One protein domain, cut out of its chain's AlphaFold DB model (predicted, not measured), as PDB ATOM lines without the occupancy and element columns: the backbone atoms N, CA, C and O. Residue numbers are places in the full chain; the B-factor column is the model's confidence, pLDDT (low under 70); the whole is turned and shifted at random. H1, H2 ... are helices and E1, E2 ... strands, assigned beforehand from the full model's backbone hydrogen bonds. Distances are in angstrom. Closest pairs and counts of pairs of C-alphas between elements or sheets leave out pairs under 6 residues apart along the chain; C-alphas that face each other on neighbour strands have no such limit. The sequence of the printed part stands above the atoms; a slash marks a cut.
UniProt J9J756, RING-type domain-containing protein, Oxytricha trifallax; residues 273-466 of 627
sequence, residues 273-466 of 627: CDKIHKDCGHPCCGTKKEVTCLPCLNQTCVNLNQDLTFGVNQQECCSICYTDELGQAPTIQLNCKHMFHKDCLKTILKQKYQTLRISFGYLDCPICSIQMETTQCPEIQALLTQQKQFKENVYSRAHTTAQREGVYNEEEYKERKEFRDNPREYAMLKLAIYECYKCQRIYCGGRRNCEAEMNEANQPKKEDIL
ATOM      1  N   CYS A 273     100.569 173.179 223.889       95.31
ATOM      2  CA  CYS A 273      99.456 172.398 224.407       95.31
ATOM      3  C   CYS A 273      99.518 172.329 225.940       95.31
ATOM      4  O   CYS A 273     100.580 172.135 226.523       95.31
ATOM      5  N   ASP A 274      98.364 172.472 226.582       93.75
ATOM      6  CA  ASP A 274      98.186 172.537 228.033       93.75
ATOM      7  C   ASP A 274      97.653 171.222 228.624       93.75
ATOM      8  O   ASP A 274      97.165 171.193 229.756       93.75
ATOM      9  N   LYS A 275      97.728 170.137 227.844       93.50
ATOM     10  CA  LYS A 275      97.197 168.812 228.170       93.50
ATOM     11  C   LYS A 275      98.304 167.828 228.534       93.50
ATOM     12  O   LYS A 275      99.431 167.905 228.045       93.50
ATOM     13  N   ILE A 276      97.913 166.830 229.316       92.75
ATOM     14  CA  ILE A 276      98.690 165.627 229.606       92.75
ATOM     15  C   ILE A 276      98.074 164.448 228.852       92.75
ATOM     16  O   ILE A 276      96.848 164.339 228.743       92.75
ATOM     17  N   HIS A 277      98.919 163.567 228.323       92.19
ATOM     18  CA  HIS A 277      98.479 162.320 227.709       92.19
ATOM     19  C   HIS A 277      97.840 161.405 228.752       92.19
ATOM     20  O   HIS A 277      98.490 161.024 229.721       92.19
ATOM     21  N   LYS A 278      96.574 161.024 228.545       89.19
ATOM     22  CA  LYS A 278      95.812 160.222 229.517       89.19
ATOM     23  C   LYS A 278      96.428 158.846 229.775       89.19
ATOM     24  O   LYS A 278      96.401 158.391 230.910       89.19
ATOM     25  N   ASP A 279      96.998 158.227 228.745       88.75
ATOM     26  CA  ASP A 279      97.475 156.842 228.828       88.75
ATOM     27  C   ASP A 279      98.854 156.723 229.495       88.75
ATOM     28  O   ASP A 279      99.151 155.703 230.109       88.75
ATOM     29  N   CYS A 280      99.703 157.753 229.392       90.31
ATOM     30  CA  CYS A 280     101.081 157.703 229.898       90.31
ATOM     31  C   CYS A 280     101.435 158.768 230.945       90.31
ATOM     32  O   CYS A 280     102.485 158.665 231.573       90.31
ATOM     33  N   GLY A 281     100.594 159.786 231.149       89.81
ATOM     34  CA  GLY A 281     100.821 160.838 232.145       89.81
ATOM     35  C   GLY A 281     101.856 161.899 231.752       89.81
ATOM     36  O   GLY A 281     102.132 162.794 232.546       89.81
ATOM     37  N   HIS A 282     102.405 161.858 230.533       91.75
ATOM     38  CA  HIS A 282     103.408 162.828 230.083       91.75
ATOM     39  C   HIS A 282     102.787 164.124 229.521       91.75
ATOM     40  O   HIS A 282     101.755 164.064 228.836       91.75
ATOM     41  N   PRO A 283     103.413 165.298 229.745       93.38
ATOM     42  CA  PRO A 283     103.008 166.558 229.122       93.38
ATOM     43  C   PRO A 283     103.069 166.502 227.593       93.38
ATOM     44  O   PRO A 283     104.043 166.022 227.011       93.38
ATOM     45  N   CYS A 284     102.046 167.034 226.926       95.38
ATOM     46  CA  CYS A 284     102.038 167.115 225.470       95.38
ATOM     47  C   CYS A 284     103.087 168.126 224.973       95.38
ATOM     48  O   CYS A 284     103.157 169.272 225.434       95.38
ATOM     49  N   CYS A 285     103.885 167.713 223.983       95.88
ATOM     50  CA  CYS A 285     104.858 168.596 223.336       95.88
ATOM     51  C   CYS A 285     104.271 169.445 222.192       95.88
ATOM     52  O   CYS A 285     104.962 170.298 221.634       95.88
ATOM     53  N   GLY A 286     102.992 169.229 221.892       95.81
ATOM     54  CA  GLY A 286     102.253 169.866 220.814       95.81
ATOM     55  C   GLY A 286     101.941 171.346 221.020       95.81
ATOM     56  O   GLY A 286     102.362 172.006 221.979       95.81
ATOM     57  N   THR A 287     101.136 171.863 220.107       94.88
ATOM     58  CA  THR A 287     100.676 173.250 220.065       94.88
ATOM     59  C   THR A 287      99.288 173.418 220.686       94.88
ATOM     60  O   THR A 287      98.501 172.481 220.833       94.88
ATOM     61  N   LYS A 288      98.959 174.643 221.100       92.56
ATOM     62  CA  LYS A 288      97.636 174.955 221.645       92.56
ATOM     63  C   LYS A 288      96.557 174.823 220.561       92.56
ATOM     64  O   LYS A 288      96.747 175.299 219.445       92.56
ATOM     65  N   LYS A 289      95.388 174.282 220.930       85.75
ATOM     66  CA  LYS A 289      94.216 174.084 220.042       85.75
ATOM     67  C   LYS A 289      94.455 173.129 218.860       85.75
ATOM     68  O   LYS A 289      93.820 173.278 217.818       85.75
ATOM     69  N   GLU A 290      95.326 172.140 219.020       88.62
ATOM     70  CA  GLU A 290      95.396 171.022 218.072       88.62
ATOM     71  C   GLU A 290      94.095 170.218 218.063       88.62
ATOM     72  O   GLU A 290      93.451 170.047 219.104       88.62
ATOM     73  N   VAL A 291      93.729 169.711 216.879       86.56
ATOM     74  CA  VAL A 291      92.569 168.819 216.709       86.56
ATOM     75  C   VAL A 291      92.807 167.518 217.480       86.56
ATOM     76  O   VAL A 291      91.954 167.064 218.241       86.56
ATOM     77  N   THR A 292      94.008 166.966 217.330       91.12
ATOM     78  CA  THR A 292      94.513 165.794 218.042       91.12
ATOM     79  C   THR A 292      95.889 166.125 218.608       91.12
ATOM     80  O   THR A 292      96.730 166.675 217.901       91.12
ATOM     81  N   CYS A 293      96.129 165.818 219.887       93.56
ATOM     82  CA  CYS A 293      97.441 166.061 220.492       93.56
ATOM     83  C   CYS A 293      98.543 165.318 219.728       93.56
ATOM     84  O   CYS A 293      98.343 164.170 219.327       93.56
ATOM     85  N   LEU A 294      99.705 165.958 219.599       95.38
ATOM     86  CA  LEU A 294     100.952 165.325 219.161       95.38
ATOM     87  C   LEU A 294     101.193 163.987 219.873       95.38
ATOM     88  O   LEU A 294     100.989 163.940 221.084       95.38
ATOM     89  N   PRO A 295     101.635 162.915 219.182       95.38
ATOM     90  CA  PRO A 295     102.090 161.704 219.855       95.38
ATOM     91  C   PRO A 295     103.097 162.031 220.962       95.38
ATOM     92  O   PRO A 295     103.902 162.955 220.836       95.38
ATOM     93  N   CYS A 296     103.041 161.286 222.065       95.88
ATOM     94  CA  CYS A 296     103.925 161.544 223.194       95.88
ATOM     95  C   CYS A 296     105.394 161.363 222.776       95.88
ATOM     96  O   CYS A 296     105.775 160.290 222.311       95.88
ATOM     97  N   LEU A 297     106.210 162.396 223.001       96.44
ATOM     98  CA  LEU A 297     107.631 162.418 222.642       96.44
ATOM     99  C   LEU A 297     108.566 162.005 223.787       96.44
ATOM    100  O   LEU A 297     109.787 162.122 223.667       96.44
ATOM    101  N   ASN A 298     108.019 161.533 224.909       95.12
ATOM    102  CA  ASN A 298     108.833 160.915 225.948       95.12
ATOM    103  C   ASN A 298     109.471 159.626 225.401       95.12
ATOM    104  O   ASN A 298     108.780 158.821 224.775       95.12
ATOM    105  N   GLN A 299     110.758 159.405 225.684       95.38
ATOM    106  CA  GLN A 299     111.531 158.274 225.160       95.38
ATOM    107  C   GLN A 299     110.836 156.918 225.352       95.38
ATOM    108  O   GLN A 299     110.834 156.084 224.450       95.38
ATOM    109  N   THR A 300     110.211 156.698 226.511       94.56
ATOM    110  CA  THR A 300     109.512 155.437 226.805       94.56
ATOM    111  C   THR A 300     108.317 155.219 225.879       94.56
ATOM    112  O   THR A 300     108.144 154.133 225.330       94.56
ATOM    113  N   CYS A 301     107.522 156.262 225.635       95.31
ATOM    114  CA  CYS A 301     106.372 156.209 224.735       95.31
ATOM    115  C   CYS A 301     106.788 156.080 223.269       95.31
ATOM    116  O   CYS A 301     106.126 155.364 222.518       95.31
ATOM    117  N   VAL A 302     107.878 156.746 222.881       95.81
ATOM    118  CA  VAL A 302     108.463 156.667 221.538       95.81
ATOM    119  C   VAL A 302     108.946 155.249 221.243       95.81
ATOM    120  O   VAL A 302     108.614 154.706 220.194       95.81
ATOM    121  N   ASN A 303     109.629 154.601 222.192       94.88
ATOM    122  CA  ASN A 303     110.076 153.213 222.043       94.88
ATOM    123  C   ASN A 303     108.908 152.227 221.876       94.88
ATOM    124  O   ASN A 303     109.035 151.261 221.133       94.88
ATOM    125  N   LEU A 304     107.776 152.476 222.545       93.69
ATOM    126  CA  LEU A 304     106.566 151.654 222.420       93.69
ATOM    127  C   LEU A 304     105.793 151.907 221.115       93.69
ATOM    128  O   LEU A 304     105.080 151.023 220.656       93.69
ATOM    129  N   ASN A 305     105.912 153.103 220.531       92.75
ATOM    130  CA  ASN A 305     105.121 153.543 219.380       92.75
ATOM    131  C   ASN A 305     106.009 154.132 218.272       92.75
ATOM    132  O   ASN A 305     105.744 155.232 217.776       92.75
ATOM    133  N   GLN A 306     107.063 153.410 217.880       93.00
ATOM    134  CA  GLN A 306     108.046 153.902 216.906       93.00
ATOM    135  C   GLN A 306     107.403 154.296 215.574       93.00
ATOM    136  O   GLN A 306     107.782 155.307 214.992       93.00
ATOM    137  N   ASP A 307     106.372 153.579 215.127       93.94
ATOM    138  CA  ASP A 307     105.678 153.880 213.872       93.94
ATOM    139  C   ASP A 307     104.998 155.251 213.858       93.94
ATOM    140  O   ASP A 307     104.719 155.770 212.779       93.94
ATOM    141  N   LEU A 308     104.688 155.840 215.018       93.56
ATOM    142  CA  LEU A 308     104.038 157.149 215.095       93.56
ATOM    143  C   LEU A 308     105.027 158.304 214.977       93.56
ATOM    144  O   LEU A 308     104.623 159.382 214.562       93.56
ATOM    145  N   THR A 309     106.292 158.100 215.335       93.75
ATOM    146  CA  THR A 309     107.303 159.167 215.473       93.75
ATOM    147  C   THR A 309     108.589 158.883 214.698       93.75
ATOM    148  O   THR A 309     109.481 159.720 214.679       93.75
ATOM    149  N   PHE A 310     108.702 157.709 214.073       94.75
ATOM    150  CA  PHE A 310     109.943 157.152 213.524       94.75
ATOM    151  C   PHE A 310     111.096 157.090 214.534       94.75
ATOM    152  O   PHE A 310     112.258 157.223 214.167       94.75
ATOM    153  N   GLY A 311     110.776 156.893 215.817       93.88
ATOM    154  CA  GLY A 311     111.773 156.847 216.890       93.88
ATOM    155  C   GLY A 311     112.261 158.221 217.364       93.88
ATOM    156  O   GLY A 311     113.012 158.280 218.334       93.88
ATOM    157  N   VAL A 312     111.791 159.310 216.744       95.50
ATOM    158  CA  VAL A 312     112.162 160.681 217.103       95.50
ATOM    159  C   VAL A 312     111.495 161.079 218.419       95.50
ATOM    160  O   VAL A 312     110.270 161.021 218.563       95.50
ATOM    161  N   ASN A 313     112.301 161.509 219.386       96.38
ATOM    162  CA  ASN A 313     111.848 161.901 220.720       96.38
ATOM    163  C   ASN A 313     112.076 163.401 221.005       96.38
ATOM    164  O   ASN A 313     112.605 164.146 220.185       96.38
ATOM    165  N   GLN A 314     111.655 163.865 222.185       95.56
ATOM    166  CA  GLN A 314     111.698 165.286 222.552       95.56
ATOM    167  C   GLN A 314     113.109 165.883 222.690       95.56
ATOM    168  O   GLN A 314     113.222 167.106 222.721       95.56
ATOM    169  N   GLN A 315     114.147 165.055 222.826       95.12
ATOM    170  CA  GLN A 315     115.547 165.475 222.960       95.12
ATOM    171  C   GLN A 315     116.260 165.567 221.604       95.12
ATOM    172  O   GLN A 315     117.417 165.967 221.539       95.12
ATOM    173  N   GLU A 316     115.594 165.211 220.505       96.12
ATOM    174  CA  GLU A 316     116.168 165.372 219.172       96.12
ATOM    175  C   GLU A 316     116.027 166.809 218.677       96.12
ATOM    176  O   GLU A 316     115.013 167.471 218.908       96.12
ATOM    177  N   CYS A 317     117.053 167.300 217.984       96.81
ATOM    178  CA  CYS A 317     117.056 168.639 217.403       96.81
ATOM    179  C   CYS A 317     116.033 168.754 216.271       96.81
ATOM    180  O   CYS A 317     115.892 167.858 215.438       96.81
ATOM    181  N   CYS A 318     115.358 169.899 216.178       97.50
ATOM    182  CA  CYS A 318     114.516 170.175 215.020       97.50
ATOM    183  C   CYS A 318     115.376 170.350 213.758       97.50
ATOM    184  O   CYS A 318     116.207 171.257 213.696       97.50
ATOM    185  N   SER A 319     115.104 169.575 212.703       95.56
ATOM    186  CA  SER A 319     115.840 169.618 211.423       95.56
ATOM    187  C   SER A 319     115.589 170.871 210.564       95.56
ATOM    188  O   SER A 319     115.803 170.849 209.358       95.56
ATOM    189  N   ILE A 320     115.082 171.953 211.159       96.69
ATOM    190  CA  ILE A 320     114.989 173.276 210.527       96.69
ATOM    191  C   ILE A 320     115.926 174.254 211.229       96.69
ATOM    192  O   ILE A 320     116.703 174.934 210.564       96.69
ATOM    193  N   CYS A 321     115.843 174.358 212.560       96.44
ATOM    194  CA  CYS A 321     116.678 175.295 213.308       96.44
ATOM    195  C   CYS A 321     118.030 174.706 213.714       96.44
ATOM    196  O   CYS A 321     118.946 175.485 213.960       96.44
ATOM    197  N   TYR A 322     118.147 173.374 213.814       95.25
ATOM    198  CA  TYR A 322     119.347 172.636 214.236       95.25
ATOM    199  C   TYR A 322     119.981 173.121 215.553       95.25
ATOM    200  O   TYR A 322     121.154 172.869 215.811       95.25
ATOM    201  N   THR A 323     119.217 173.844 216.369       94.12
ATOM    202  CA  THR A 323     119.704 174.560 217.558       94.12
ATOM    203  C   THR A 323     118.988 174.088 218.809       94.12
ATOM    204  O   THR A 323     119.643 173.744 219.786       94.12
ATOM    205  N   ASP A 324     117.659 174.018 218.750       95.62
ATOM    206  CA  ASP A 324     116.825 173.589 219.867       95.62
ATOM    207  C   ASP A 324     116.243 172.186 219.630       95.62
ATOM    208  O   ASP A 324     115.875 171.799 218.511       95.62
ATOM    209  N   GLU A 325     116.097 171.437 220.719       97.44
ATOM    210  CA  GLU A 325     115.419 170.145 220.759       97.44
ATOM    211  C   GLU A 325     113.899 170.309 220.577       97.44
ATOM    212  O   GLU A 325     113.302 171.329 220.939       97.44
ATOM    213  N   LEU A 326     113.218 169.289 220.054       97.31
ATOM    214  CA  LEU A 326     111.773 169.320 219.788       97.31
ATOM    215  C   LEU A 326     110.931 169.608 221.044       97.31
ATOM    216  O   LEU A 326     109.877 170.236 220.951       97.31
ATOM    217  N   GLY A 327     111.389 169.200 222.230       95.75
ATOM    218  CA  GLY A 327     110.718 169.472 223.504       95.75
ATOM    219  C   GLY A 327     110.777 170.937 223.955       95.75
ATOM    220  O   GLY A 327     109.915 171.362 224.732       95.75
ATOM    221  N   GLN A 328     111.744 171.715 223.452       96.56
ATOM    222  CA  GLN A 328     112.020 173.097 223.873       96.56
ATOM    223  C   GLN A 328     111.112 174.153 223.235       96.56
ATOM    224  O   GLN A 328     111.159 175.320 223.622       96.56
ATOM    225  N   ALA A 329     110.243 173.764 222.305       96.88
ATOM    226  CA  ALA A 329     109.232 174.643 221.734       96.88
ATOM    227  C   ALA A 329     107.991 173.837 221.303       96.88
ATOM    228  O   ALA A 329     108.038 172.608 221.241       96.88
ATOM    229  N   PRO A 330     106.848 174.495 221.034       96.81
ATOM    230  CA  PRO A 330     105.672 173.825 220.488       96.81
ATOM    231  C   PRO A 330     106.001 173.099 219.175       96.81
ATOM    232  O   PRO A 330     106.384 173.734 218.190       96.81
ATOM    233  N   THR A 331     105.820 171.781 219.159       97.25
ATOM    234  CA  THR A 331     106.149 170.915 218.020       97.25
ATOM    235  C   THR A 331     104.888 170.460 217.299       97.25
ATOM    236  O   THR A 331     103.849 170.268 217.917       97.25
ATOM    237  N   ILE A 332     104.975 170.307 215.982       96.00
ATOM    238  CA  ILE A 332     103.906 169.762 215.147       96.00
ATOM    239  C   ILE A 332     104.414 168.560 214.368       96.00
ATOM    240  O   ILE A 332     105.598 168.477 214.035       96.00
ATOM    241  N   GLN A 333     103.495 167.671 214.019       96.19
ATOM    242  CA  GLN A 333     103.735 166.550 213.130       96.19
ATOM    243  C   GLN A 333     103.048 166.773 211.776       96.19
ATOM    244  O   GLN A 333     101.880 167.171 211.682       96.19
ATOM    245  N   LEU A 334     103.793 166.518 210.703       96.62
ATOM    246  CA  LEU A 334     103.254 166.442 209.346       96.62
ATOM    247  C   LEU A 334     102.591 165.079 209.104       96.62
ATOM    248  O   LEU A 334     102.891 164.104 209.784       96.62
ATOM    249  N   ASN A 335     101.759 164.962 208.071       95.62
ATOM    250  CA  ASN A 335     101.138 163.690 207.675       95.62
ATOM    251  C   ASN A 335     102.183 162.618 207.305       95.62
ATOM    252  O   ASN A 335     101.933 161.429 207.471       95.62
ATOM    253  N   CYS A 336     103.379 163.030 206.864       96.06
ATOM    254  CA  CYS A 336     104.530 162.145 206.658       96.06
ATOM    255  C   CYS A 336     105.253 161.752 207.964       96.06
ATOM    256  O   CYS A 336     106.343 161.196 207.899       96.06
ATOM    257  N   LYS A 337     104.668 162.054 209.131       95.88
ATOM    258  CA  LYS A 337     105.121 161.759 210.502       95.88
ATOM    259  C   LYS A 337     106.380 162.483 210.992       95.88
ATOM    260  O   LYS A 337     106.646 162.464 212.191       95.88
ATOM    261  N   HIS A 338     107.096 163.195 210.124       96.81
ATOM    262  CA  HIS A 338     108.193 164.077 210.526       96.81
ATOM    263  C   HIS A 338     107.712 165.259 211.373       96.81
ATOM    264  O   HIS A 338     106.612 165.785 211.163       96.81
ATOM    265  N   MET A 339     108.556 165.681 212.315       97.00
ATOM    266  CA  MET A 339     108.212 166.658 213.343       97.00
ATOM    267  C   MET A 339     109.141 167.863 213.320       97.00
ATOM    268  O   MET A 339     110.348 167.738 213.128       97.00
ATOM    269  N   PHE A 340     108.559 169.037 213.539       97.75
ATOM    270  CA  PHE A 340     109.269 170.310 213.537       97.75
ATOM    271  C   PHE A 340     108.647 171.260 214.552       97.75
ATOM    272  O   PHE A 340     107.446 171.174 214.827       97.75
ATOM    273  N   HIS A 341     109.413 172.230 215.053       97.88
ATOM    274  CA  HIS A 341     108.799 173.326 215.799       97.88
ATOM    275  C   HIS A 341     107.823 174.089 214.901       97.88
ATOM    276  O   HIS A 341     108.122 174.390 213.740       97.88
ATOM    277  N   LYS A 342     106.671 174.463 215.461       96.50
ATOM    278  CA  LYS A 342     105.631 175.213 214.747       96.50
ATOM    279  C   LYS A 342     106.188 176.489 214.117       96.50
ATOM    280  O   LYS A 342     105.913 176.775 212.954       96.50
ATOM    281  N   ASP A 343     106.968 177.251 214.880       96.31
ATOM    282  CA  ASP A 343     107.481 178.549 214.437       96.31
ATOM    283  C   ASP A 343     108.606 178.418 213.402       96.31
ATOM    284  O   ASP A 343     108.673 179.235 212.481       96.31
ATOM    285  N   CYS A 344     109.414 177.356 213.469       97.44
ATOM    286  CA  CYS A 344     110.388 177.019 212.430       97.44
ATOM    287  C   CYS A 344     109.686 176.773 211.092       97.44
ATOM    288  O   CYS A 344     110.002 177.415 210.087       97.44
ATOM    289  N   LEU A 345     108.659 175.920 211.089       96.38
ATOM    290  CA  LEU A 345     107.923 175.618 209.867       96.38
ATOM    291  C   LEU A 345     107.143 176.832 209.342       96.38
ATOM    292  O   LEU A 345     107.166 177.133 208.149       96.38
ATOM    293  N   LYS A 346     106.500 177.588 210.237       96.44
ATOM    294  CA  LYS A 346     105.832 178.851 209.904       96.44
ATOM    295  C   LYS A 346     106.791 179.857 209.269       96.44
ATOM    296  O   LYS A 346     106.385 180.585 208.364       96.44
ATOM    297  N   THR A 347     108.038 179.911 209.731       96.44
ATOM    298  CA  THR A 347     109.068 180.800 209.185       96.44
ATOM    299  C   THR A 347     109.439 180.403 207.760       96.44
ATOM    300  O   THR A 347     109.378 181.265 206.886       96.44
ATOM    301  N   ILE A 348     109.694 179.114 207.495       95.38
ATOM    302  CA  ILE A 348     109.932 178.601 206.132       95.38
ATOM    303  C   ILE A 348     108.768 178.975 205.203       95.38
ATOM    304  O   ILE A 348     108.974 179.584 204.155       95.38
ATOM    305  N   LEU A 349     107.528 178.691 205.614       96.25
ATOM    306  CA  LEU A 349     106.342 178.952 204.790       96.25
ATOM    307  C   LEU A 349     106.108 180.446 204.514       96.25
ATOM    308  O   LEU A 349     105.576 180.799 203.461       96.25
ATOM    309  N   LYS A 350     106.495 181.330 205.441       95.38
ATOM    310  CA  LYS A 350     106.400 182.788 205.266       95.38
ATOM    311  C   LYS A 350     107.522 183.356 204.404       95.38
ATOM    312  O   LYS A 350     107.268 184.270 203.623       95.38
ATOM    313  N   GLN A 351     108.743 182.851 204.566       92.62
ATOM    314  CA  GLN A 351     109.900 183.280 203.778       92.62
ATOM    315  C   GLN A 351     109.831 182.768 202.334       92.62
ATOM    316  O   GLN A 351     110.380 183.411 201.442       92.62
ATOM    317  N   LYS A 352     109.094 181.673 202.096       93.38
ATOM    318  CA  LYS A 352     108.932 181.020 200.796       93.38
ATOM    319  C   LYS A 352     110.285 180.549 200.238       93.38
ATOM    320  O   LYS A 352     110.881 179.615 200.757       93.38
ATOM    321  N   TYR A 353     110.766 181.202 199.183       90.50
ATOM    322  CA  TYR A 353     111.976 180.881 198.439       90.50
ATOM    323  C   TYR A 353     112.967 182.053 198.517       90.50
ATOM    324  O   TYR A 353     112.572 183.220 198.543       90.50
ATOM    325  N   GLN A 354     114.265 181.745 198.558       85.62
ATOM    326  CA  GLN A 354     115.334 182.756 198.633       85.62
ATOM    327  C   GLN A 354     115.876 183.158 197.256       85.62
ATOM    328  O   GLN A 354     116.443 184.236 197.098       85.62
ATOM    329  N   THR A 355     115.689 182.297 196.257       86.00
ATOM    330  CA  THR A 355     116.126 182.530 194.881       86.00
ATOM    331  C   THR A 355     115.358 183.687 194.239       86.00
ATOM    332  O   THR A 355     114.222 183.973 194.608       86.00
ATOM    333  N   LEU A 356     115.941 184.348 193.233       85.06
ATOM    334  CA  LEU A 356     115.204 185.351 192.449       85.06
ATOM    335  C   LEU A 356     114.015 184.709 191.723       85.06
ATOM    336  O   LEU A 356     112.911 185.249 191.715       85.06
ATOM    337  N   ARG A 357     114.247 183.525 191.143       87.88
ATOM    338  CA  ARG A 357     113.210 182.706 190.509       87.88
ATOM    339  C   ARG A 357     112.331 182.056 191.563       87.88
ATOM    340  O   ARG A 357     112.836 181.578 192.581       87.88
ATOM    341  N   ILE A 358     111.039 181.963 191.271       93.06
ATOM    342  CA  ILE A 358     110.104 181.233 192.122       93.06
ATOM    343  C   ILE A 358     110.470 179.745 192.102       93.06
ATOM    344  O   ILE A 358     110.571 179.131 191.040       93.06
ATOM    345  N   SER A 359     110.638 179.166 193.289       92.12
ATOM    346  CA  SER A 359     110.822 177.731 193.505       92.12
ATOM    347  C   SER A 359     109.920 177.259 194.646       92.12
ATOM    348  O   SER A 359     109.498 178.063 195.475       92.12
ATOM    349  N   PHE A 360     109.589 175.965 194.677       95.00
ATOM    350  CA  PHE A 360     108.586 175.411 195.599       95.00
ATOM    351  C   PHE A 360     109.128 174.393 196.598       95.00
ATOM    352  O   PHE A 360     108.335 173.834 197.345       95.00
ATOM    353  N   GLY A 361     110.448 174.183 196.665       93.62
ATOM    354  CA  GLY A 361     111.040 173.203 197.588       93.62
ATOM    355  C   GLY A 361     110.723 173.480 199.063       93.62
ATOM    356  O   GLY A 361     110.676 172.563 199.869       93.62
ATOM    357  N   TYR A 362     110.402 174.731 199.417       95.62
ATOM    358  CA  TYR A 362     109.950 175.112 200.761       95.62
ATOM    359  C   TYR A 362     108.578 174.532 201.157       95.62
ATOM    360  O   TYR A 362     108.168 174.668 202.309       95.62
ATOM    361  N   LEU A 363     107.841 173.942 200.208       97.06
ATOM    362  CA  LEU A 363     106.580 173.236 200.446       97.06
ATOM    363  C   LEU A 363     106.768 171.746 200.694       97.06
ATOM    364  O   LEU A 363     105.792 171.081 201.040       97.06
ATOM    365  N   ASP A 364     107.985 171.238 200.543       96.88
ATOM    366  CA  ASP A 364     108.309 169.839 200.752       96.88
ATOM    367  C   ASP A 364     108.921 169.642 202.140       96.88
ATOM    368  O   ASP A 364     109.533 170.541 202.719       96.88
ATOM    369  N   CYS A 365     108.694 168.466 202.719       97.38
ATOM    370  CA  CYS A 365     109.203 168.136 204.039       97.38
ATOM    371  C   CYS A 365     110.739 168.186 204.019       97.38
ATOM    372  O   CYS A 365     111.332 167.451 203.224       97.38
ATOM    373  N   PRO A 366     111.394 168.941 204.926       95.38
ATOM    374  CA  PRO A 366     112.856 169.034 204.978       95.38
ATOM    375  C   PRO A 366     113.597 167.700 205.148       95.38
ATOM    376  O   PRO A 366     114.802 167.648 204.932       95.38
ATOM    377  N   ILE A 367     112.897 166.633 205.552       96.06
ATOM    378  CA  ILE A 367     113.487 165.311 205.786       96.06
ATOM    379  C   ILE A 367     113.230 164.367 204.604       96.06
ATOM    380  O   ILE A 367     114.175 163.837 204.030       96.06
ATOM    381  N   CYS A 368     111.970 164.152 204.208       96.62
ATOM    382  CA  CYS A 368     111.636 163.165 203.169       96.62
ATOM    383  C   CYS A 368     111.321 163.743 201.788       96.62
ATOM    384  O   CYS A 368     111.027 162.978 200.875       96.62
ATOM    385  N   SER A 369     111.339 165.069 201.619       95.94
ATOM    386  CA  SER A 369     111.006 165.754 200.357       95.94
ATOM    387  C   SER A 369     109.591 165.484 199.812       95.94
ATOM    388  O   SER A 369     109.283 165.831 198.677       95.94
ATOM    389  N   ILE A 370     108.697 164.890 200.611       96.38
ATOM    390  CA  ILE A 370     107.273 164.762 200.273       96.38
ATOM    391  C   ILE A 370     106.584 166.099 200.549       96.38
ATOM    392  O   ILE A 370     106.821 166.703 201.599       96.38
ATOM    393  N   GLN A 371     105.697 166.533 199.650       96.31
ATOM    394  CA  GLN A 371     104.915 167.756 199.830       96.31
ATOM    395  C   GLN A 371     104.191 167.763 201.181       96.31
ATOM    396  O   GLN A 371     103.467 166.830 201.533       96.31
ATOM    397  N   MET A 372     104.380 168.838 201.937       97.31
ATOM    398  CA  MET A 372     103.904 168.943 203.305       97.31
ATOM    399  C   MET A 372     102.387 169.061 203.386       97.31
ATOM    400  O   MET A 372     101.740 169.845 202.684       97.31
ATOM    401  N   GLU A 373     101.844 168.318 204.341       96.19
ATOM    402  CA  GLU A 373     100.459 168.366 204.782       96.19
ATOM    403  C   GLU A 373     100.416 168.112 206.285       96.19
ATOM    404  O   GLU A 373     101.264 167.404 206.825       96.19
ATOM    405  N   THR A 374      99.437 168.690 206.970       93.44
ATOM    406  CA  THR A 374      99.163 168.395 208.378       93.44
ATOM    407  C   THR A 374      97.678 168.580 208.638       93.44
ATOM    408  O   THR A 374      97.081 169.532 208.138       93.44
ATOM    409  N   THR A 375      97.090 167.668 209.407       90.19
ATOM    410  CA  THR A 375      95.722 167.773 209.943       90.19
ATOM    411  C   THR A 375      95.703 168.170 211.421       90.19
ATOM    412  O   THR A 375      94.653 168.489 211.974       90.19
ATOM    413  N   GLN A 376      96.867 168.162 212.073       88.81
ATOM    414  CA  GLN A 376      97.006 168.377 213.510       88.81
ATOM    415  C   GLN A 376      96.919 169.856 213.896       88.81
ATOM    416  O   GLN A 376      96.272 170.199 214.888       88.81
ATOM    417  N   CYS A 377      97.560 170.729 213.109       92.19
ATOM    418  CA  CYS A 377      97.695 172.153 213.403       92.19
ATOM    419  C   CYS A 377      96.951 173.014 212.361       92.19
ATOM    420  O   CYS A 377      97.487 173.251 211.271       92.19
ATOM    421  N   PRO A 378      95.753 173.548 212.686       92.56
ATOM    422  CA  PRO A 378      94.955 174.345 211.748       92.56
ATOM    423  C   PRO A 378      95.671 175.595 211.219       92.56
ATOM    424  O   PRO A 378      95.500 175.969 210.061       92.56
ATOM    425  N   GLU A 379      96.498 176.236 212.053       93.38
ATOM    426  CA  GLU A 379      97.269 177.430 211.677       93.38
ATOM    427  C   GLU A 379      98.240 177.130 210.521       93.38
ATOM    428  O   GLU A 379      98.285 177.856 209.527       93.38
ATOM    429  N   ILE A 380      98.994 176.034 210.631       95.06
ATOM    430  CA  ILE A 380      99.947 175.608 209.602       95.06
ATOM    431  C   ILE A 380      99.211 175.072 208.374       95.06
ATOM    432  O   ILE A 380      99.606 175.377 207.252       95.06
ATOM    433  N   GLN A 381      98.112 174.336 208.561       95.44
ATOM    434  CA  GLN A 381      97.302 173.842 207.451       95.44
ATOM    435  C   GLN A 381      96.736 174.983 206.591       95.44
ATOM    436  O   GLN A 381      96.756 174.897 205.359       95.44
ATOM    437  N   ALA A 382      96.295 176.082 207.211       95.25
ATOM    438  CA  ALA A 382      95.852 177.275 206.492       95.25
ATOM    439  C   ALA A 382      96.995 177.913 205.679       95.25
ATOM    440  O   ALA A 382      96.805 178.246 204.507       95.25
ATOM    441  N   LEU A 383      98.197 178.021 206.261       96.56
ATOM    442  CA  LEU A 383      99.376 178.540 205.558       96.56
ATOM    443  C   LEU A 383      99.777 177.648 204.378       96.56
ATOM    444  O   LEU A 383      99.988 178.156 203.279       96.56
ATOM    445  N   LEU A 384      99.835 176.328 204.570       97.31
ATOM    446  CA  LEU A 384     100.112 175.372 203.495       97.31
ATOM    447  C   LEU A 384      99.081 175.496 202.370       97.31
ATOM    448  O   LEU A 384      99.458 175.551 201.204       97.31
ATOM    449  N   THR A 385      97.795 175.613 202.707       96.62
ATOM    450  CA  THR A 385      96.719 175.793 201.720       96.62
ATOM    451  C   THR A 385      96.926 177.064 200.894       96.62
ATOM    452  O   THR A 385      96.872 177.015 199.665       96.62
ATOM    453  N   GLN A 386      97.243 178.187 201.545       96.56
ATOM    454  CA  GLN A 386      97.545 179.451 200.865       96.56
ATOM    455  C   GLN A 386      98.751 179.320 199.922       96.56
ATOM    456  O   GLN A 386      98.717 179.800 198.789       96.56
ATOM    457  N   GLN A 387      99.828 178.666 200.366       96.69
ATOM    458  CA  GLN A 387     101.022 178.515 199.536       96.69
ATOM    459  C   GLN A 387     100.827 177.506 198.392       96.69
ATOM    460  O   GLN A 387     101.357 177.719 197.303       96.69
ATOM    461  N   LYS A 388     100.012 176.458 198.577       96.12
ATOM    462  CA  LYS A 388      99.599 175.550 197.493       96.12
ATOM    463  C   LYS A 388      98.782 176.290 196.428       96.12
ATOM    464  O   LYS A 388      99.036 176.113 195.242       96.12
ATOM    465  N   GLN A 389      97.880 177.189 196.822       96.44
ATOM    466  CA  GLN A 389      97.171 178.061 195.873       96.44
ATOM    467  C   GLN A 389      98.129 178.996 195.120       96.44
ATOM    468  O   GLN A 389      97.988 179.188 193.914       96.44
ATOM    469  N   PHE A 390      99.136 179.552 195.803       96.12
ATOM    470  CA  PHE A 390     100.191 180.327 195.146       96.12
ATOM    471  C   PHE A 390     100.955 179.482 194.114       96.12
ATOM    472  O   PHE A 390     101.127 179.934 192.982       96.12
ATOM    473  N   LYS A 391     101.339 178.244 194.458       96.12
ATOM    474  CA  LYS A 391     101.970 177.289 193.532       96.12
ATOM    475  C   LYS A 391     101.107 177.042 192.291       96.12
ATOM    476  O   LYS A 391     101.609 177.165 191.175       96.12
ATOM    477  N   GLU A 392      99.809 176.794 192.463       96.06
ATOM    478  CA  GLU A 392      98.882 176.597 191.340       96.06
ATOM    479  C   GLU A 392      98.761 177.838 190.443       96.06
ATOM    480  O   GLU A 392      98.780 177.718 189.217       96.06
ATOM    481  N   ASN A 393      98.717 179.042 191.023       94.62
ATOM    482  CA  ASN A 393      98.692 180.292 190.255       94.62
ATOM    483  C   ASN A 393      99.958 180.468 189.402       94.62
ATOM    484  O   ASN A 393      99.885 180.891 188.243       94.62
ATOM    485  N   VAL A 394     101.124 180.123 189.954       96.25
ATOM    486  CA  VAL A 394     102.401 180.171 189.233       96.25
ATOM    487  C   VAL A 394     102.433 179.131 188.114       96.25
ATOM    488  O   VAL A 394     102.783 179.472 186.985       96.25
ATOM    489  N   TYR A 395     102.013 177.893 188.388       96.12
ATOM    490  CA  TYR A 395     101.938 176.831 187.383       96.12
ATOM    491  C   TYR A 395     100.968 177.160 186.253       96.12
ATOM    492  O   TYR A 395     101.292 176.927 185.090       96.12
ATOM    493  N   SER A 396      99.810 177.745 186.563       93.69
ATOM    494  CA  SER A 396      98.866 178.225 185.555       93.69
ATOM    495  C   SER A 396      99.514 179.281 184.654       93.69
ATOM    496  O   SER A 396      99.505 179.136 183.431       93.69
ATOM    497  N   ARG A 397     100.183 180.287 185.238       91.50
ATOM    498  CA  ARG A 397     100.890 181.325 184.474       91.50
ATOM    499  C   ARG A 397     102.010 180.746 183.604       91.50
ATOM    500  O   ARG A 397     102.142 181.148 182.445       91.50
ATOM    501  N   ALA A 398     102.807 179.825 184.143       94.00
ATOM    502  CA  ALA A 398     103.874 179.157 183.404       94.00
ATOM    503  C   ALA A 398     103.311 178.343 182.233       94.00
ATOM    504  O   ALA A 398     103.787 178.482 181.111       94.00
ATOM    505  N   HIS A 399     102.250 177.570 182.468       93.69
ATOM    506  CA  HIS A 399     101.595 176.746 181.456       93.69
ATOM    507  C   HIS A 399     101.006 177.574 180.309       93.69
ATOM    508  O   HIS A 399     101.327 177.324 179.150       93.69
ATOM    509  N   THR A 400     100.208 178.604 180.612       90.12
ATOM    510  CA  THR A 400      99.629 179.487 179.585       90.12
ATOM    511  C   THR A 400     100.717 180.194 178.780       90.12
ATOM    512  O   THR A 400     100.619 180.317 177.559       90.12
ATOM    513  N   THR A 401     101.799 180.614 179.443       88.44
ATOM    514  CA  THR A 401     102.953 181.193 178.745       88.44
ATOM    515  C   THR A 401     103.612 180.156 177.839       88.44
ATOM    516  O   THR A 401     103.880 180.446 176.681       88.44
ATOM    517  N   ALA A 402     103.817 178.930 178.318       90.94
ATOM    518  CA  ALA A 402     104.438 177.866 177.542       90.94
ATOM    519  C   ALA A 402     103.641 177.500 176.279       90.94
ATOM    520  O   ALA A 402     104.237 177.291 175.223       90.94
ATOM    521  N   GLN A 403     102.307 177.494 176.365       90.12
ATOM    522  CA  GLN A 403     101.428 177.306 175.208       90.12
ATOM    523  C   GLN A 403     101.604 178.424 174.177       90.12
ATOM    524  O   GLN A 403     101.795 178.144 172.996       90.12
ATOM    525  N   ARG A 404     101.584 179.687 174.623       83.25
ATOM    526  CA  ARG A 404     101.709 180.851 173.733       83.25
ATOM    527  C   ARG A 404     103.068 180.913 173.040       83.25
ATOM    528  O   ARG A 404     103.130 181.202 171.853       83.25
ATOM    529  N   GLU A 405     104.142 180.654 173.779       81.62
ATOM    530  CA  GLU A 405     105.518 180.719 173.267       81.62
ATOM    531  C   GLU A 405     105.935 179.434 172.519       81.62
ATOM    532  O   GLU A 405     107.107 179.267 172.183       81.62
ATOM    533  N   GLY A 406     105.004 178.493 172.300       86.44
ATOM    534  CA  GLY A 406     105.258 177.260 171.556       86.44
ATOM    535  C   GLY A 406     106.251 176.304 172.224       86.44
ATOM    536  O   GLY A 406     106.813 175.454 171.541       86.44
ATOM    537  N   VAL A 407     106.460 176.407 173.542       89.56
ATOM    538  CA  VAL A 407     107.416 175.575 174.307       89.56
ATOM    539  C   VAL A 407     107.113 174.084 174.137       89.56
ATOM    540  O   VAL A 407     108.014 173.266 174.012       89.56
ATOM    541  N   TYR A 408     105.830 173.723 174.085       92.06
ATOM    542  CA  TYR A 408     105.386 172.336 173.922       92.06
ATOM    543  C   TYR A 408     105.529 171.794 172.488       92.06
ATOM    544  O   TYR A 408     105.271 170.617 172.250       92.06
ATOM    545  N   ASN A 409     105.943 172.622 171.524       91.69
ATOM    546  CA  ASN A 409     106.203 172.174 170.156       91.69
ATOM    547  C   ASN A 409     107.643 171.677 169.958       91.69
ATOM    548  O   ASN A 409     107.932 171.110 168.900       91.69
ATOM    549  N   GLU A 410     108.513 171.873 170.951       88.56
ATOM    550  CA  GLU A 410     109.909 171.430 170.942       88.56
ATOM    551  C   GLU A 410     110.018 169.900 170.900       88.56
ATOM    552  O   GLU A 410     109.208 169.185 171.499       88.56
ATOM    553  N   GLU A 411     111.029 169.396 170.190       90.44
ATOM    554  CA  GLU A 411     111.265 167.954 170.017       90.44
ATOM    555  C   GLU A 411     111.442 167.248 171.362       90.44
ATOM    556  O   GLU A 411     110.793 166.239 171.616       90.44
ATOM    557  N   GLU A 412     112.194 167.849 172.287       90.31
ATOM    558  CA  GLU A 412     112.436 167.278 173.616       90.31
ATOM    559  C   GLU A 412     111.134 166.980 174.386       90.31
ATOM    560  O   GLU A 412     111.008 165.928 175.018       90.31
ATOM    561  N   TYR A 413     110.139 167.873 174.316       91.88
ATOM    562  CA  TYR A 413     108.825 167.651 174.927       91.88
ATOM    563  C   TYR A 413     108.056 166.522 174.224       91.88
ATOM    564  O   TYR A 413     107.425 165.674 174.865       91.88
ATOM    565  N   LYS A 414     108.113 166.486 172.889       91.56
ATOM    566  CA  LYS A 414     107.431 165.476 172.065       91.56
ATOM    567  C   LYS A 414     108.025 164.081 172.219       91.56
ATOM    568  O   LYS A 414     107.284 163.107 172.125       91.56
ATOM    569  N   GLU A 415     109.317 163.972 172.491       92.56
ATOM    570  CA  GLU A 415     110.019 162.695 172.623       92.56
ATOM    571  C   GLU A 415     109.909 162.138 174.046       92.56
ATOM    572  O   GLU A 415     109.510 160.987 174.241       92.56
ATOM    573  N   ARG A 416     110.117 162.965 175.078       92.44
ATOM    574  CA  ARG A 416     110.189 162.492 176.469       92.44
ATOM    575  C   ARG A 416     108.821 162.386 177.143       92.44
ATOM    576  O   ARG A 416     108.160 163.384 177.425       92.44
ATOM    577  N   LYS A 417     108.411 161.151 177.457       92.19
ATOM    578  CA  LYS A 417     107.119 160.855 178.104       92.19
ATOM    579  C   LYS A 417     106.947 161.579 179.448       92.19
ATOM    580  O   LYS A 417     105.902 162.173 179.676       92.19
ATOM    581  N   GLU A 418     107.989 161.606 180.277       91.62
ATOM    582  CA  GLU A 418     108.008 162.285 181.586       91.62
ATOM    583  C   GLU A 418     107.555 163.758 181.538       91.62
ATOM    584  O   GLU A 418     106.879 164.229 182.455       91.62
ATOM    585  N   PHE A 419     107.877 164.473 180.454       91.62
ATOM    586  CA  PHE A 419     107.522 165.879 180.268       91.62
ATOM    587  C   PHE A 419     106.082 166.053 179.805       91.62
ATOM    588  O   PHE A 419     105.422 167.004 180.220       91.62
ATOM    589  N   ARG A 420     105.570 165.114 179.002       90.69
ATOM    590  CA  ARG A 420     104.158 165.095 178.593       90.69
ATOM    591  C   ARG A 420     103.232 164.713 179.737       90.69
ATOM    592  O   ARG A 420     102.135 165.257 179.820       90.69
ATOM    593  N   ASP A 421     103.690 163.832 180.620       93.12
ATOM    594  CA  ASP A 421     102.959 163.460 181.831       93.12
ATOM    595  C   ASP A 421     102.937 164.630 182.840       93.12
ATOM    596  O   ASP A 421     101.981 164.775 183.598       93.12
ATOM    597  N   ASN A 422     103.943 165.521 182.809       92.00
ATOM    598  CA  ASN A 422     104.072 166.672 183.715       92.00
ATOM    599  C   ASN A 422     104.331 168.005 182.972       92.00
ATOM    600  O   ASN A 422     105.374 168.644 183.156       92.00
ATOM    601  N   PRO A 423     103.375 168.506 182.167       93.44
ATOM    602  CA  PRO A 423     103.599 169.653 181.280       93.44
ATOM    603  C   PRO A 423     103.841 170.971 182.027       93.44
ATOM    604  O   PRO A 423     104.528 171.864 181.525       93.44
ATOM    605  N   ARG A 424     103.271 171.122 183.228       94.12
ATOM    606  CA  ARG A 424     103.459 172.309 184.081       94.12
ATOM    607  C   ARG A 424     104.870 172.367 184.664       94.12
ATOM    608  O   ARG A 424     105.481 173.431 184.643       94.12
ATOM    609  N   GLU A 425     105.403 171.227 185.099       92.19
ATOM    610  CA  GLU A 425     106.795 171.115 185.556       92.19
ATOM    611  C   GLU A 425     107.762 171.394 184.405       92.19
ATOM    612  O   GLU A 425     108.697 172.178 184.557       92.19
ATOM    613  N   TYR A 426     107.485 170.861 183.210       93.81
ATOM    614  CA  TYR A 426     108.277 171.181 182.022       93.81
ATOM    615  C   TYR A 426     108.249 172.683 181.682       93.81
ATOM    616  O   TYR A 426     109.282 173.271 181.357       93.81
ATOM    617  N   ALA A 427     107.096 173.348 181.818       93.81
ATOM    618  CA  ALA A 427     107.012 174.798 181.637       93.81
ATOM    619  C   ALA A 427     107.875 175.559 182.656       93.81
ATOM    620  O   ALA A 427     108.605 176.468 182.266       93.81
ATOM    621  N   MET A 428     107.845 175.168 183.932       92.56
ATOM    622  CA  MET A 428     108.706 175.743 184.976       92.56
ATOM    623  C   MET A 428     110.195 175.442 184.759       92.56
ATOM    624  O   MET A 428     111.049 176.244 185.132       92.56
ATOM    625  N   LEU A 429     110.525 174.313 184.128       90.69
ATOM    626  CA  LEU A 429     111.894 173.966 183.752       90.69
ATOM    627  C   LEU A 429     112.427 174.897 182.654       90.69
ATOM    628  O   LEU A 429     113.587 175.309 182.717       90.69
ATOM    629  N   LYS A 430     111.593 175.232 181.661       89.62
ATOM    630  CA  LYS A 430     111.979 176.006 180.467       89.62
ATOM    631  C   LYS A 430     111.816 177.517 180.602       89.62
ATOM    632  O   LYS A 430     112.523 178.261 179.915       89.62
ATOM    633  N   LEU A 431     110.901 177.981 181.446       89.25
ATOM    634  CA  LEU A 431     110.581 179.396 181.626       89.25
ATOM    635  C   LEU A 431     111.128 179.917 182.954       89.25
ATOM    636  O   LEU A 431     111.033 179.258 183.985       89.25
ATOM    637  N   ALA A 432     111.661 181.134 182.942       88.75
ATOM    638  CA  ALA A 432     112.044 181.834 184.160       88.75
ATOM    639  C   ALA A 432     110.817 182.570 184.719       88.75
ATOM    640  O   ALA A 432     110.357 183.537 184.118       88.75
ATOM    641  N   ILE A 433     110.249 182.106 185.836       91.06
ATOM    642  CA  ILE A 433     109.054 182.710 186.449       91.06
ATOM    643  C   ILE A 433     109.429 183.476 187.723       91.06
ATOM    644  O   ILE A 433     110.149 182.964 188.584       91.06
ATOM    645  N   TYR A 434     108.917 184.702 187.839       91.88
ATOM    646  CA  TYR A 434     109.291 185.688 188.853       91.88
ATOM    647  C   TYR A 434     108.076 186.317 189.535       91.88
ATOM    648  O   TYR A 434     107.004 186.428 188.940       91.88
ATOM    649  N   GLU A 435     108.265 186.796 190.766       93.44
ATOM    650  CA  GLU A 435     107.324 187.656 191.489       93.44
ATOM    651  C   GLU A 435     107.837 189.101 191.417       93.44
ATOM    652  O   GLU A 435     108.930 189.409 191.885       93.44
ATOM    653  N   CYS A 436     107.075 189.996 190.782       92.31
ATOM    654  CA  CYS A 436     107.484 191.392 190.619       92.31
ATOM    655  C   CYS A 436     107.635 192.081 191.980       92.31
ATOM    656  O   CYS A 436     106.662 192.182 192.722       92.31
ATOM    657  N   TYR A 437     108.795 192.667 192.268       93.44
ATOM    658  CA  TYR A 437     109.066 193.317 193.552       93.44
ATOM    659  C   TYR A 437     108.069 194.437 193.884       93.44
ATOM    660  O   TYR A 437     107.622 194.582 195.021       93.44
ATOM    661  N   LYS A 438     107.666 195.222 192.876       93.50
ATOM    662  CA  LYS A 438     106.800 196.392 193.079       93.50
ATOM    663  C   LYS A 438     105.320 196.044 193.227       93.50
ATOM    664  O   LYS A 438     104.643 196.639 194.056       93.50
ATOM    665  N   CYS A 439     104.791 195.144 192.396       92.56
ATOM    666  CA  CYS A 439     103.351 194.846 192.364       92.56
ATOM    667  C   CYS A 439     102.985 193.420 192.788       92.56
ATOM    668  O   CYS A 439     101.808 193.076 192.747       92.56
ATOM    669  N   GLN A 440     103.973 192.595 193.152       92.75
ATOM    670  CA  GLN A 440     103.831 191.198 193.590       92.75
ATOM    671  C   GLN A 440     103.135 190.281 192.564       92.75
ATOM    672  O   GLN A 440     102.702 189.175 192.872       92.75
ATOM    673  N   ARG A 441     103.022 190.725 191.304       91.19
ATOM    674  CA  ARG A 441     102.446 189.924 190.221       91.19
ATOM    675  C   ARG A 441     103.451 188.885 189.738       91.19
ATOM    676  O   ARG A 441     104.597 189.230 189.453       91.19
ATOM    677  N   ILE A 442     102.973 187.659 189.547       93.31
ATOM    678  CA  ILE A 442     103.717 186.583 188.895       93.31
ATOM    679  C   ILE A 442     103.815 186.868 187.394       93.31
ATOM    680  O   ILE A 442     102.794 187.074 186.735       93.31
ATOM    681  N   TYR A 443     105.026 186.855 186.847       89.81
ATOM    682  CA  TYR A 443     105.267 187.044 185.421       89.81
ATOM    683  C   TYR A 443     106.379 186.115 184.928       89.81
ATOM    684  O   TYR A 443     107.260 185.711 185.685       89.81
ATOM    685  N   CYS A 444     106.331 185.759 183.646       89.12
ATOM    686  CA  CYS A 444     107.453 185.103 182.984       89.12
ATOM    687  C   CYS A 444     108.489 186.166 182.626       89.12
ATOM    688  O   CYS A 444     108.088 187.230 182.166       89.12
ATOM    689  N   GLY A 445     109.775 185.873 182.824       84.12
ATOM    690  CA  GLY A 445     110.940 186.672 182.444       84.12
ATOM    691  C   GLY A 445     111.686 186.159 181.206       84.12
ATOM    692  O   GLY A 445     112.771 186.639 180.898       84.12
ATOM    693  N   GLY A 446     111.107 185.210 180.473       81.38
ATOM    694  CA  GLY A 446     111.675 184.643 179.250       81.38
ATOM    695  C   GLY A 446     112.129 183.196 179.431       81.38
ATOM    696  O   GLY A 446     111.766 182.524 180.400       81.38
ATOM    697  N   ARG A 447     112.903 182.694 178.465       82.62
ATOM    698  CA  ARG A 447     113.463 181.336 178.498       82.62
ATOM    699  C   ARG A 447     114.597 181.250 179.519       82.62
ATOM    700  O   ARG A 447     115.449 182.130 179.582       82.62
ATOM    701  N   ARG A 448     114.656 180.143 180.260       77.44
ATOM    702  CA  ARG A 448     115.681 179.908 181.286       77.44
ATOM    703  C   ARG A 448     117.098 179.836 180.707       77.44
ATOM    704  O   ARG A 448     118.032 180.327 181.332       77.44
ATOM    705  N   ASN A 449     117.249 179.273 179.508       70.44
ATOM    706  CA  ASN A 449     118.550 179.142 178.841       70.44
ATOM    707  C   ASN A 449     119.185 180.508 178.535       70.44
ATOM    708  O   ASN A 449     120.400 180.628 178.577       70.44
ATOM    709  N   CYS A 450     118.376 181.550 178.316       62.56
ATOM    710  CA  CYS A 450     118.857 182.910 178.055       62.56
ATOM    711  C   CYS A 450     119.404 183.627 179.306       62.56
ATOM    712  O   CYS A 450     119.993 184.696 179.181       62.56
ATOM    713  N   GLU A 451     119.190 183.076 180.506       58.41
ATOM    714  CA  GLU A 451     119.733 183.592 181.773       58.41
ATOM    715  C   GLU A 451     120.894 182.746 182.317       58.41
ATOM    716  O   GLU A 451     121.537 183.149 183.284       58.41
ATOM    717  N   ALA A 452     121.159 181.568 181.739       53.19
ATOM    718  CA  ALA A 452     122.183 180.636 182.221       53.19
ATOM    719  C   ALA A 452     123.625 181.171 182.071       53.19
ATOM    720  O   ALA A 452     124.557 180.563 182.586       53.19
ATOM    721  N   GLU A 453     123.797 182.320 181.415       49.62
ATOM    722  CA  GLU A 453     125.083 182.984 181.173       49.62
ATOM    723  C   GLU A 453     125.430 184.071 182.217       49.62
ATOM    724  O   GLU A 453     126.462 184.730 182.103       49.62
ATOM    725  N   MET A 454     124.602 184.286 183.253       52.00
ATOM    726  CA  MET A 454     124.873 185.291 184.296       52.00
ATOM    727  C   MET A 454     125.570 184.678 185.528       52.00
ATOM    728  O   MET A 454     124.957 183.925 186.282       52.00
ATOM    729  N   ASN A 455     126.842 185.036 185.765       53.78
ATOM    730  CA  ASN A 455     127.584 184.725 187.003       53.78
ATOM    731  C   ASN A 455     126.828 185.199 188.266       53.78
ATOM    732  O   ASN A 455     126.171 186.237 188.227       53.78
ATOM    733  N   GLU A 456     126.992 184.513 189.410       56.19
ATOM    734  CA  GLU A 456     126.371 184.890 190.703       56.19
ATOM    735  C   GLU A 456     126.635 186.351 191.108       56.19
ATOM    736  O   GLU A 456     125.727 187.028 191.588       56.19
ATOM    737  N   ALA A 457     127.831 186.881 190.829       58.41
ATOM    738  CA  ALA A 457     128.186 188.281 191.090       58.41
ATOM    739  C   ALA A 457     127.419 189.306 190.225       58.41
ATOM    740  O   ALA A 457     127.368 190.483 190.572       58.41
ATOM    741  N   ASN A 458     126.818 188.865 189.114       63.34
ATOM    742  CA  ASN A 458     126.077 189.695 188.160       63.34
ATOM    743  C   ASN A 458     124.556 189.488 188.245       63.34
ATOM    744  O   ASN A 458     123.826 189.982 187.384       63.34
ATOM    745  N   GLN A 459     124.056 188.761 189.249       67.81
ATOM    746  CA  GLN A 459     122.614 188.603 189.418       67.81
ATOM    747  C   GLN A 459     121.959 189.941 189.804       67.81
ATOM    748  O   GLN A 459     122.482 190.671 190.651       67.81
ATOM    749  N   PRO A 460     120.807 190.287 189.199       75.38
ATOM    750  CA  PRO A 460     120.095 191.509 189.544       75.38
ATOM    751  C   PRO A 460     119.614 191.463 190.996       75.38
ATOM    752  O   PRO A 460     119.225 190.415 191.514       75.38
ATOM    753  N   LYS A 461     119.607 192.623 191.656       84.69
ATOM    754  CA  LYS A 461     119.042 192.745 193.003       84.69
ATOM    755  C   LYS A 461     117.546 192.436 192.971       84.69
ATOM    756  O   LYS A 461     116.878 192.654 191.957       84.69
ATOM    757  N   LYS A 462     116.990 191.981 194.099       86.00
ATOM    758  CA  LYS A 462     115.567 191.616 194.196       86.00
ATOM    759  C   LYS A 462     114.650 192.787 193.817       86.00
ATOM    760  O   LYS A 462     113.614 192.570 193.197       86.00
ATOM    761  N   GLU A 463     115.058 194.018 194.118       89.44
ATOM    762  CA  GLU A 463     114.347 195.266 193.807       89.44
ATOM    763  C   GLU A 463     114.224 195.541 192.299       89.44
ATOM    764  O   GLU A 463     113.302 196.239 191.864       89.44
ATOM    765  N   ASP A 464     115.140 194.992 191.497       86.25
ATOM    766  CA  ASP A 464     115.178 195.161 190.044       86.25
ATOM    767  C   ASP A 464     114.396 194.066 189.297       86.25
ATOM    768  O   ASP A 464     114.199 194.163 188.083       86.25
ATOM    769  N   ILE A 465     113.857 193.073 190.014       88.88
ATOM    770  CA  ILE A 465     112.933 192.069 189.471       88.88
ATOM    771  C   ILE A 465     111.555 192.709 189.277       88.88
ATOM    772  O   ILE A 465     110.674 192.668 190.140       88.88
ATOM    773  N   LEU A 466     111.375 193.360 188.128       89.81
ATOM    774  CA  LEU A 466     110.168 194.100 187.777       89.81
ATOM    775  C   LEU A 466     109.495 193.513 186.537       89.81
ATOM    776  O   LEU A 466     110.131 193.253 185.516       89.81
TER     777      LEU A 466
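What this domain is: This is residues 273 to 466 of the 627 residues of the protein "RING-type domain-containing protein" of Oxytricha trifallax (UniProt J9J756). Look first for one long helix, H4, running along an elongated model: at the end where H4 begins lies a lobe made largely of loops, with H1, H2 and the small hairpin E1 and E2, and along the later part of H4 packs a second lobe, with the hairpin E3 and E4 and the short helices H5 to H8. H3 runs beside the first part of H4, the link of residues 352 to 377 folds back from H3 to where H4 begins, and residues 452 to 458 stick out from the second lobe. The printed part has 194 residues, with eight named helices and four named strands in the order H1, H2, E1, E2, H3, H4, H5, H6, H7, E3, E4, H8; each sheet is a single antiparallel pair. The class is mostly helix, though under half of the residues are in named elements. The whole is loose, with a radius of gyration of the C-alphas of 20.9 A, and spans 63 by 38 by 28 A.

How they stand to each other: Begin at the hairpin of E3, residues 431 to 435, and E4, residues 442 to 447, antiparallel at 151 degrees; there N 445 and O 432 are 2.7 A apart and N 434 and O 443 are 2.9 A apart, within hydrogen-bond range. Then find H4, residues 378 to 404, which has 6 pairs of C-alphas within 8 A with E4; the closest are those of Val 394 and Ile 442, 6.6 A apart. H7, residues 423 to 430, touches H4 at residues 395 to 402 alone, about perpendicular at 75 degrees; the closest C-alphas are those of His 399 and Arg 424, 5.5 A apart. H8, residues 448 to 451, only just touches H7, with 3 pairs of C-alphas within 8 A, the closest being Lys 430 and Arg 448 at 5.4 A. H5, residues 411 to 415, and H6, residues 417 to 421, touch only at the corner, and only just, with 3 pairs within 8 A; the closest C-alphas are those of Tyr 413 and Phe 419, 5.8 A apart. H6 is close to H7 but not clearly touching, with C-alphas 419 and 426 at 5.6 A. Now go back to H3, residues 342 to 351: it touches H4 at residues 380 to 387 alone, at a shallow tilt of 25 degrees, the same way, with the closest C-alphas, Lys 346 and Ile 380, 6.7 A apart. Just before it lies the hairpin of E1, residues 331 to 333, and E2, residues 339 to 341, antiparallel at 149 degrees, with N 332 and O 340 at 2.9 A, within hydrogen-bond range. H1, residues 299 to 304, and H2, residues 306 to 309, are close but not clearly touching, with C-alphas 302 and 309 closest at 6.7 A; H1 and H4 are apart. In H1, H3, H4, H5, H6 and H7 every O i to N i+4 pair is within hydrogen-bond range; H2 and H8 are too short for such a pair.

Where its parts are: Find C-alpha 299 at (111.531, 158.274, 225.160), where H1 begins; H2 follows after one residue. E1 and E2 are 7.0 A and 7.1 A long, and H3 runs 14.3 A. Find C-alpha 378 at (94.955, 174.345, 211.748); from there H4 runs 39.2 A to C-alpha 404 at (101.709, 180.851, 173.733). H5 and H6 are short; H7 is 10.5 A long, E3 13.3 A and E4 15.2 A, and H8 ends at C-alpha 451.

The domain as a whole: The two C-alphas farthest apart are those of Gly 281 and Glu 411, 63.4 A. The printed part has no cut. The links H2 to E1 and H3 to H4 are long, with 21 and 26 residues. The mean pLDDT of the printed part is 91.1, and residues 450 to 459 are under 70.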